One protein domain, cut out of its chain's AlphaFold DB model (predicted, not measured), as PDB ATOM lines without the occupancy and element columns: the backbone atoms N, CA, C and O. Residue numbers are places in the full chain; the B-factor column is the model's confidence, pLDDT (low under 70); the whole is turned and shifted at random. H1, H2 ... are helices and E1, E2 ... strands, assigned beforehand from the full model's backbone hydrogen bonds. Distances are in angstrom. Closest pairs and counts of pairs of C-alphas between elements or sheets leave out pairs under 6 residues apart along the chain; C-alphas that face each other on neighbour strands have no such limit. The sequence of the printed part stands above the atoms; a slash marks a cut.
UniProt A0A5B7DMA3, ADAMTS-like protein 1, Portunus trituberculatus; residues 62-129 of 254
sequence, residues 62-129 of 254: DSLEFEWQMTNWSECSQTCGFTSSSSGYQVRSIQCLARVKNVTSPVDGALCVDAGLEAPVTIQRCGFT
ATOM      1  N   ASP A  62     -26.359 -49.690 -63.117       66.88
ATOM      2  CA  ASP A  62     -27.722 -49.436 -63.603       66.88
ATOM      3  C   ASP A  62     -28.838 -49.936 -62.664       66.88
ATOM      4  O   ASP A  62     -30.007 -49.659 -62.900       66.88
ATOM      5  N   SER A  63     -28.499 -50.697 -61.617       77.44
ATOM      6  CA  SER A  63     -29.457 -51.258 -60.644       77.44
ATOM      7  C   SER A  63     -29.359 -50.636 -59.247       77.44
ATOM      8  O   SER A  63     -29.946 -51.163 -58.300       77.44
ATOM      9  N   LEU A  64     -28.566 -49.567 -59.119       85.50
ATOM     10  CA  LEU A  64     -28.336 -48.851 -57.873       85.50
ATOM     11  C   LEU A  64     -29.322 -47.690 -57.758       85.50
ATOM     12  O   LEU A  64     -29.248 -46.724 -58.514       85.50
ATOM     13  N   GLU A  65     -30.222 -47.787 -56.790       90.69
ATOM     14  CA  GLU A  65     -31.199 -46.749 -56.472       90.69
ATOM     15  C   GLU A  65     -30.859 -46.121 -55.120       90.69
ATOM     16  O   GLU A  65     -30.398 -46.807 -54.207       90.69
ATOM     17  N   PHE A  66     -31.097 -44.820 -54.975       93.69
ATOM     18  CA  PHE A  66     -30.929 -44.107 -53.711       93.69
ATOM     19  C   PHE A  66     -32.285 -43.600 -53.223       93.69
ATOM     20  O   PHE A  66     -33.116 -43.172 -54.023       93.69
ATOM     21  N   GLU A  67     -32.512 -43.633 -51.914       95.19
ATOM     22  CA  GLU A  67     -33.724 -43.093 -51.301       95.19
ATOM     23  C   GLU A  67     -33.439 -42.465 -49.934       95.19
ATOM     24  O   GLU A  67     -32.585 -42.921 -49.172       95.19
ATOM     25  N   TRP A  68     -34.185 -41.413 -49.595       97.31
ATOM     26  CA  TRP A  68     -34.151 -40.820 -48.261       97.31
ATOM     27  C   TRP A  68     -35.186 -41.478 -47.353       97.31
ATOM     28  O   TRP A  68     -36.391 -41.371 -47.583       97.31
ATOM     29  N   GLN A  69     -34.729 -42.069 -46.254       96.50
ATOM     30  CA  GLN A  69     -35.591 -42.501 -45.162       96.50
ATOM     31  C   GLN A  69     -35.666 -41.412 -44.087       96.50
ATOM     32  O   GLN A  69     -34.652 -40.837 -43.702       96.50
ATOM     33  N   MET A  70     -36.872 -41.135 -43.586       96.62
ATOM     34  CA  MET A  70     -37.133 -40.093 -42.587       96.62
ATOM     35  C   MET A  70     -37.823 -40.679 -41.357       96.62
ATOM     36  O   MET A  70     -38.691 -41.543 -41.480       96.62
ATOM     37  N   THR A  71     -37.495 -40.165 -40.172       97.12
ATOM     38  CA  THR A  71     -38.279 -40.442 -38.960       97.12
ATOM     39  C   THR A  71     -39.528 -39.561 -38.892       97.12
ATOM     40  O   THR A  71     -39.657 -38.561 -39.606       97.12
ATOM     41  N   ASN A  72     -40.428 -39.885 -37.960       97.69
ATOM     42  CA  ASN A  72     -41.444 -38.931 -37.521       97.69
ATOM     43  C   ASN A  72     -40.781 -37.701 -36.881       97.69
ATOM     44  O   ASN A  72     -39.645 -37.769 -36.399       97.69
ATOM     45  N   TRP A  73     -41.503 -36.582 -36.889       97.12
ATOM     46  CA  TRP A  73     -41.093 -35.369 -36.193       97.12
ATOM     47  C   TRP A  73     -41.081 -35.573 -34.676       97.12
ATOM     48  O   TRP A  73     -41.911 -36.305 -34.135       97.12
ATOM     49  N   SER A  74     -40.139 -34.916 -34.002       95.12
ATOM     50  CA  SER A  74     -40.120 -34.811 -32.549       95.12
ATOM     51  C   SER A  74     -41.325 -34.024 -32.038       95.12
ATOM     52  O   SER A  74     -41.948 -33.258 -32.772       95.12
ATOM     53  N   GLU A  75     -41.579 -34.123 -30.736       90.75
ATOM     54  CA  GLU A  75     -42.412 -33.138 -30.048       90.75
ATOM     55  C   GLU A  75     -41.874 -31.717 -30.274       90.75
ATOM     56  O   GLU A  75     -40.675 -31.508 -30.514       90.75
ATOM     57  N   CYS A  76     -42.770 -30.735 -30.199       90.38
ATOM     58  CA  CYS A  76     -42.384 -29.342 -30.363       90.38
ATOM     59  C   CYS A  76     -41.498 -28.899 -29.195       90.38
ATOM     60  O   CYS A  76     -41.831 -29.132 -28.034       90.38
ATOM     61  N   SER A  77     -40.389 -28.217 -29.492       89.19
ATOM     62  CA  SER A  77     -39.428 -27.760 -28.479       89.19
ATOM     63  C   SER A  77     -40.033 -26.819 -27.434       89.19
ATOM     64  O   SER A  77     -39.467 -26.666 -26.356       89.19
ATOM     65  N   GLN A  78     -41.144 -26.159 -27.769       84.56
ATOM     66  CA  GLN A  78     -41.858 -25.246 -26.891       84.56
ATOM     67  C   GLN A  78     -43.324 -25.663 -26.794       84.56
ATOM     68  O   GLN A  78     -43.986 -25.913 -27.799       84.56
ATOM     69  N   THR A  79     -43.841 -25.676 -25.570       81.94
ATOM     70  CA  THR A  79     -45.260 -25.877 -25.268       81.94
ATOM     71  C   THR A  79     -45.793 -24.693 -24.466       81.94
ATOM     72  O   THR A  79     -45.039 -23.865 -23.944       81.94
ATOM     73  N   CYS A  80     -47.115 -24.552 -24.415       82.62
ATOM     74  CA  CYS A  80     -47.752 -23.495 -23.635       82.62
ATOM     75  C   CYS A  80     -47.573 -23.739 -22.131       82.62
ATOM     76  O   CYS A  80     -47.809 -24.848 -21.657       82.62
ATOM     77  N   GLY A  81     -47.167 -22.706 -21.380       72.06
ATOM     78  CA  GLY A  81     -46.995 -22.819 -19.922       72.06
ATOM     79  C   GLY A  81     -46.062 -21.814 -19.247       72.06
ATOM     80  O   GLY A  81     -46.140 -21.652 -18.034       72.06
ATOM     81  N   PHE A  82     -45.202 -21.119 -19.997       65.88
ATOM     82  CA  PHE A  82     -44.317 -20.089 -19.426       65.88
ATOM     83  C   PHE A  82     -44.468 -18.724 -20.107       65.88
ATOM     84  O   PHE A  82     -44.528 -17.696 -19.440       65.88
ATOM     85  N   THR A  83     -44.580 -18.715 -21.433       68.06
ATOM     86  CA  THR A  83     -44.775 -17.521 -22.266       68.06
ATOM     87  C   THR A  83     -46.173 -17.517 -22.891       68.06
ATOM     88  O   THR A  83     -46.790 -18.569 -23.056       68.06
ATOM     89  N   SER A  84     -46.676 -16.336 -23.268       66.44
ATOM     90  CA  SER A  84     -47.961 -16.165 -23.974       66.44
ATOM     91  C   SER A  84     -47.960 -16.706 -25.415       66.44
ATOM     92  O   SER A  84     -49.023 -16.879 -26.007       66.44
ATOM     93  N   SER A  85     -46.784 -17.015 -25.961       70.12
ATOM     94  CA  SER A  85     -46.561 -17.627 -27.276       70.12
ATOM     95  C   SER A  85     -45.733 -18.910 -27.135       70.12
ATOM     96  O   SER A  85     -44.779 -18.931 -26.353       70.12
ATOM     97  N   SER A  86     -46.049 -19.960 -27.902       76.06
ATOM     98  CA  SER A  86     -45.342 -21.256 -27.877       76.06
ATOM     99  C   SER A  86     -44.772 -21.654 -29.240       76.06
ATOM    100  O   SER A  86     -44.746 -22.828 -29.596       76.06
ATOM    101  N   SER A  87     -44.291 -20.683 -30.018       84.88
ATOM    102  CA  SER A  87     -43.593 -20.980 -31.268       84.88
ATOM    103  C   SER A  87     -42.275 -21.701 -30.974       84.88
ATOM    104  O   SER A  87     -41.381 -21.127 -30.347       84.88
ATOM    105  N   GLY A  88     -42.156 -22.941 -31.434       88.62
ATOM    106  CA  GLY A  88     -40.976 -23.779 -31.261       88.62
ATOM    107  C   GLY A  88     -40.515 -24.407 -32.570       88.62
ATOM    108  O   GLY A  88     -40.978 -24.052 -33.660       88.62
ATOM    109  N   TYR A  89     -39.603 -25.364 -32.448       92.25
ATOM    110  CA  TYR A  89     -39.120 -26.176 -33.554       92.25
ATOM    111  C   TYR A  89     -39.268 -27.655 -33.226       92.25
ATOM    112  O   TYR A  89     -39.136 -28.070 -32.077       92.25
ATOM    113  N   GLN A  90     -39.536 -28.447 -34.250       95.19
ATOM    114  CA  GLN A  90     -39.489 -29.899 -34.185       95.19
ATOM    115  C   GLN A  90     -38.439 -30.389 -35.170       95.19
ATOM    116  O   GLN A  90     -38.218 -29.772 -36.217       95.19
ATOM    117  N   VAL A  91     -37.782 -31.482 -34.808       96.81
ATOM    118  CA  VAL A  91     -36.677 -32.062 -35.566       96.81
ATOM    119  C   VAL A  91     -36.993 -33.496 -35.955       96.81
ATOM    120  O   VAL A  91     -37.730 -34.190 -35.257       96.81
ATOM    121  N   ARG A  92     -36.454 -33.947 -37.081       97.19
ATOM    122  CA  ARG A  92     -36.493 -35.349 -37.507       97.19
ATOM    123  C   ARG A  92     -35.159 -35.735 -38.120       97.19
ATOM    124  O   ARG A  92     -34.457 -34.884 -38.669       97.19
ATOM    125  N   SER A  93     -34.844 -37.018 -38.066       96.81
ATOM    126  CA  SER A  93     -33.622 -37.553 -38.656       96.81
ATOM    127  C   SER A  93     -33.880 -38.036 -40.080       96.81
ATOM    128  O   SER A  93     -34.971 -38.526 -40.387       96.81
ATOM    129  N   ILE A  94     -32.860 -37.911 -40.931       96.88
ATOM    130  CA  ILE A  94     -32.843 -38.447 -42.295       96.88
ATOM    131  C   ILE A  94     -31.669 -39.414 -42.453       96.88
ATOM    132  O   ILE A  94     -30.610 -39.197 -41.868       96.88
ATOM    133  N   GLN A  95     -31.860 -40.467 -43.239       97.00
ATOM    134  CA  GLN A  95     -30.839 -41.458 -43.563       97.00
ATOM    135  C   GLN A  95     -30.906 -41.754 -45.060       97.00
ATOM    136  O   GLN A  95     -31.970 -42.112 -45.565       97.00
ATOM    137  N   CYS A  96     -29.785 -41.607 -45.768       96.94
ATOM    138  CA  CYS A  96     -29.695 -42.042 -47.159       96.94
ATOM    139  C   CYS A  96     -29.567 -43.565 -47.181       96.94
ATOM    140  O   CYS A  96     -28.756 -44.135 -46.440       96.94
ATOM    141  N   LEU A  97     -30.381 -44.214 -48.002       95.31
ATOM    142  CA  LEU A  97     -30.358 -45.646 -48.235       95.31
ATOM    143  C   LEU A  97     -29.981 -45.898 -49.692       95.31
ATOM    144  O   LEU A  97     -30.547 -45.293 -50.598       95.31
ATOM    145  N   ALA A  98     -29.033 -46.802 -49.907       93.69
ATOM    146  CA  ALA A  98     -28.722 -47.345 -51.218       93.69
ATOM    147  C   ALA A  98     -29.399 -48.711 -51.358       93.69
ATOM    148  O   ALA A  98     -29.295 -49.561 -50.467       93.69
ATOM    149  N   ARG A  99     -30.085 -48.930 -52.475       90.44
ATOM    150  CA  ARG A  99     -30.777 -50.172 -52.797       90.44
ATOM    151  C   ARG A  99     -30.159 -50.801 -54.036       90.44
ATOM    152  O   ARG A  99     -30.128 -50.201 -55.104       90.44
ATOM    153  N   VAL A 100     -29.710 -52.045 -53.891       87.69
ATOM    154  CA  VAL A 100     -29.264 -52.891 -55.004       87.69
ATOM    155  C   VAL A 100     -30.117 -54.147 -54.996       87.69
ATOM    156  O   VAL A 100     -30.021 -54.987 -54.096       87.69
ATOM    157  N   LYS A 101     -30.990 -54.280 -56.001       81.81
ATOM    158  CA  LYS A 101     -32.021 -55.330 -56.061       81.81
ATOM    159  C   LYS A 101     -32.931 -55.302 -54.812       81.81
ATOM    160  O   LYS A 101     -33.814 -54.455 -54.700       81.81
ATOM    161  N   ASN A 102     -32.708 -56.214 -53.861       79.94
ATOM    162  CA  ASN A 102     -33.473 -56.356 -52.610       79.94
ATOM    163  C   ASN A 102     -32.624 -56.126 -51.351       79.94
ATOM    164  O   ASN A 102     -33.081 -56.413 -50.247       79.94
ATOM    165  N   VAL A 103     -31.388 -55.654 -51.507       86.00
ATOM    166  CA  VAL A 103     -30.530 -55.288 -50.379       86.00
ATOM    167  C   VAL A 103     -30.573 -53.777 -50.240       86.00
ATOM    168  O   VAL A 103     -30.232 -53.067 -51.186       86.00
ATOM    169  N   THR A 104     -30.986 -53.309 -49.067       91.44
ATOM    170  CA  THR A 104     -30.998 -51.891 -48.705       91.44
ATOM    171  C   THR A 104     -29.962 -51.665 -47.612       91.44
ATOM    172  O   THR A 104     -29.984 -52.361 -46.594       91.44
ATOM    173  N   SER A 105     -29.057 -50.710 -47.805       91.69
ATOM    174  CA  SER A 105     -28.026 -50.367 -46.825       91.69
ATOM    175  C   SER A 105     -27.983 -48.861 -46.553       91.69
ATOM    176  O   SER A 105     -28.165 -48.063 -47.473       91.69
ATOM    177  N   PRO A 106     -27.760 -48.440 -45.293       95.06
ATOM    178  CA  PRO A 106     -27.551 -47.037 -44.973       95.06
ATOM    179  C   PRO A 106     -26.184 -46.580 -45.479       95.06
ATOM    180  O   PRO A 106     -25.168 -47.236 -45.242       95.06
ATOM    181  N   VAL A 107     -26.169 -45.441 -46.162       95.19
ATOM    182  CA  VAL A 107     -24.968 -44.840 -46.745       95.19
ATOM    183  C   VAL A 107     -24.851 -43.363 -46.370       95.19
ATOM    184  O   VAL A 107     -25.741 -42.799 -45.728       95.19
ATOM    185  N   ASP A 108     -23.733 -42.735 -46.738       94.94
ATOM    186  CA  ASP A 108     -23.530 -41.304 -46.509       94.94
ATOM    187  C   ASP A 108     -24.549 -40.461 -47.293       94.94
ATOM    188  O   ASP A 108     -24.897 -40.775 -48.434       94.94
ATOM    189  N   GLY A 109     -25.025 -39.379 -46.673       93.75
ATOM    190  CA  GLY A 109     -26.019 -38.489 -47.262       93.75
ATOM    191  C   GLY A 109     -25.575 -37.834 -48.571       93.75
ATOM    192  O   GLY A 109     -26.424 -37.563 -49.420       93.75
ATOM    193  N   ALA A 110     -24.268 -37.635 -48.765       94.75
ATOM    194  CA  ALA A 110     -23.715 -37.082 -49.996       94.75
ATOM    195  C   ALA A 110     -24.082 -37.924 -51.226       94.75
ATOM    196  O   ALA A 110     -24.381 -37.357 -52.268       94.75
ATOM    197  N   LEU A 111     -24.182 -39.254 -51.096       94.12
ATOM    198  CA  LEU A 111     -24.514 -40.125 -52.228       94.12
ATOM    199  C   LEU A 111     -25.935 -39.899 -52.758       94.12
ATOM    200  O   LEU A 111     -26.153 -39.939 -53.965       94.12
ATOM    201  N   CYS A 112     -26.898 -39.625 -51.875       94.94
ATOM    202  CA  CYS A 112     -28.247 -39.255 -52.299       94.94
ATOM    203  C   CYS A 112     -28.253 -37.889 -53.011       94.94
ATOM    204  O   CYS A 112     -28.960 -37.724 -54.003       94.94
ATOM    205  N   VAL A 113     -27.452 -36.925 -52.541       95.56
ATOM    206  CA  VAL A 113     -27.329 -35.599 -53.177       95.56
ATOM    207  C   VAL A 113     -26.650 -35.704 -54.545       95.56
ATOM    208  O   VAL A 113     -27.140 -35.123 -55.511       95.56
ATOM    209  N   ASP A 114     -25.582 -36.496 -54.654       94.50
ATOM    210  CA  ASP A 114     -24.866 -36.768 -55.908       94.50
ATOM    211  C   ASP A 114     -25.752 -37.506 -56.924       94.50
ATOM    212  O   ASP A 114     -25.626 -37.305 -58.133       94.50
ATOM    213  N   ALA A 115     -26.697 -38.321 -56.441       91.69
ATOM    214  CA  ALA A 115     -27.748 -38.938 -57.248       91.69
ATOM    215  C   ALA A 115     -28.858 -37.954 -57.676       91.69
ATOM    216  O   ALA A 115     -29.815 -38.356 -58.338       91.69
ATOM    217  N   GLY A 116     -28.749 -36.672 -57.316       94.00
ATOM    218  CA  GLY A 116     -29.706 -35.622 -57.660       94.00
ATOM    219  C   GLY A 116     -30.950 -35.579 -56.770       94.00
ATOM    220  O   GLY A 116     -31.925 -34.923 -57.134       94.00
ATOM    221  N   LEU A 117     -30.955 -36.266 -55.620       95.81
ATOM    222  CA  LEU A 117     -32.072 -36.227 -54.676       95.81
ATOM    223  C   LEU A 117     -31.928 -35.040 -53.724       95.81
ATOM    224  O   LEU A 117     -30.933 -34.905 -53.010       95.81
ATOM    225  N   GLU A 118     -32.971 -34.220 -53.637       96.44
ATOM    226  CA  GLU A 118     -33.016 -33.127 -52.670       96.44
ATOM    227  C   GLU A 118     -33.107 -33.664 -51.234       96.44
ATOM    228  O   GLU A 118     -33.930 -34.529 -50.917       96.44
ATOM    229  N   ALA A 119     -32.253 -33.145 -50.349       95.12
ATOM    230  CA  ALA A 119     -32.254 -33.524 -48.942       95.12
ATOM    231  C   ALA A 119     -33.543 -33.028 -48.250       95.12
ATOM    232  O   ALA A 119     -33.838 -31.828 -48.291       95.12
ATOM    233  N   PRO A 120     -34.307 -33.904 -47.571       96.25
ATOM    234  CA  PRO A 120     -35.513 -33.484 -46.876       96.25
ATOM    235  C   PRO A 120     -35.213 -32.541 -45.708       96.25
ATOM    236  O   PRO A 120     -34.201 -32.670 -45.020       96.25
ATOM    237  N   VAL A 121     -36.156 -31.645 -45.402       95.75
ATOM    238  CA  VAL A 121     -36.054 -30.769 -44.225       95.75
ATOM    239  C   VAL A 121     -35.992 -31.583 -42.927       95.75
ATOM    240  O   VAL A 121     -36.833 -32.457 -42.698       95.75
ATOM    241  N   THR A 122     -35.015 -31.285 -42.071       96.75
ATOM    242  CA  THR A 122     -34.772 -31.957 -40.777       96.75
ATOM    243  C   THR A 122     -35.240 -31.138 -39.578       96.75
ATOM    244  O   THR A 122     -35.330 -31.664 -38.472       96.75
ATOM    245  N   ILE A 123     -35.580 -29.865 -39.789       96.31
ATOM    246  CA  ILE A 123     -36.112 -28.948 -38.781       96.31
ATOM    247  C   ILE A 123     -37.277 -28.156 -39.371       96.31
ATOM    248  O   ILE A 123     -37.207 -27.691 -40.509       96.31
ATOM    249  N   GLN A 124     -38.351 -27.987 -38.603       94.88
ATOM    250  CA  GLN A 124     -39.464 -27.122 -38.992       94.88
ATOM    251  C   GLN A 124     -40.078 -26.406 -37.791       94.88
ATOM    252  O   GLN A 124     -39.956 -26.859 -36.653       94.88
ATOM    253  N   ARG A 125     -40.759 -25.283 -38.051       92.62
ATOM    254  CA  ARG A 125     -41.511 -24.548 -37.027       92.62
ATOM    255  C   ARG A 125     -42.746 -25.335 -36.588       92.62
ATOM    256  O   ARG A 125     -43.379 -26.016 -37.393       92.62
ATOM    257  N   CYS A 126     -43.088 -25.217 -35.313       90.62
ATOM    258  CA  CYS A 126     -44.263 -25.829 -34.700       90.62
ATOM    259  C   CYS A 126     -44.820 -24.945 -33.576       90.62
ATOM    260  O   CYS A 126     -44.228 -23.924 -33.217       90.62
ATOM    261  N   GLY A 127     -45.954 -25.362 -33.014       86.56
ATOM    262  CA  GLY A 127     -46.605 -24.685 -31.893       86.56
ATOM    263  C   GLY A 127     -47.566 -23.582 -32.328       86.56
ATOM    264  O   GLY A 127     -47.933 -23.484 -33.501       86.56
ATOM    265  N   PHE A 128     -48.001 -22.768 -31.365       83.69
ATOM    266  CA  PHE A 128     -48.978 -21.707 -31.606       83.69
ATOM    267  C   PHE A 128     -48.332 -20.325 -31.579       83.69
ATOM    268  O   PHE A 128     -47.438 -20.051 -30.773       83.69
ATOM    269  N   THR A 129     -48.836 -19.432 -32.433       82.81
ATOM    270  CA  THR A 129     -48.510 -18.000 -32.376       82.81
ATOM    271  C   THR A 129     -48.943 -17.405 -31.039       82.81
ATOM    272  O   THR A 129     -48.156 -16.732 -30.380       82.81
TER     273      THR A 129
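What this domain is: This is residues 62 to 129 of the 254 residues of the protein "ADAMTS-like protein 1" of Portunus trituberculatus (UniProt A0A5B7DMA3). The model is a long thin rod with a small sheet toward each end: a strongly twisted sheet of three strands, E1, E3 and E4, with the short helix H1 packed on it, and a two-stranded ribbon of E2 and E5. E2 runs on into E3, one nearly continuous line from the one sheet to the other, and the long unnamed stretch of residues 71 to 87 leads from E1 along the rod and folds back near Phe 82, at the end far from Asp 62, to reach E2. The printed part has 68 residues with one named helix and five named strands, in the order E1 E2 E3 E4 H1 E5; the class is mostly strand, with under half of the residues in named elements. Both sheets are antiparallel, in the orders E1 - E3 - E4 and E2 - E5. The whole is only just extended, close to loose, with a radius of gyration of the C-alphas of 16.8 A and spans of 55 by 20 by 14 A.

How they stand to each other: Start with E1, residues 64 to 70, an edge strand; its antiparallel neighbour is the inner strand E3, residues 94 to 100, at 154 degrees, with N 67 and O 97 2.9 A apart, within hydrogen-bond range. E2, residues 88 to 91, runs on into E3 across a break of 2 residues, at 22 degrees. E3 forms a hairpin with the other edge strand, E4, residues 103 to 107, at 141 degrees; look for N 98 and O 105, 2.9 A apart. Next comes H1, residues 109 to 114, on this sheet at a height over the sheet of 8.2 A. It lies, only just, over E1 and E3, with 3 C-alphas falling on each, and runs slantwise to the strands, at 51 degrees to E1 on the local plane. The closest C-alphas of H1 and E3 are those of Gly 109 and Cys 96, 5.1 A apart. In H1 every O i to N i+4 pair is within hydrogen-bond range. Last, E5, residues 123 to 126, is the antiparallel neighbour of E2 at 143 degrees, with N 90 and O 124 2.9 A apart; E5 is apart from E1, E3 and E4.

Where its parts are: Find C-alpha 64 at (-28.336, -48.851, -57.873); from there E1 runs 19.7 A to Met 70. E2 goes 10.3 A from Gly 88 to Val 91, and E3 19.6 A from Ile 94, at (-32.843, -38.447, -42.295), to Val 100. E4 covers 12.4 A, H1 8.9 A and E5 9.6 A, ending at C-alpha 126, (-44.263, -25.829, -34.700).

The domain as a whole: The two C-alphas farthest apart are those of Asp 62 and Phe 82, 55.6 A. The printed part has no cut, and E1 to E2, with 17 residues between them, is the long link. Confidence is under 70 at residue 62 and residues 82 to 84.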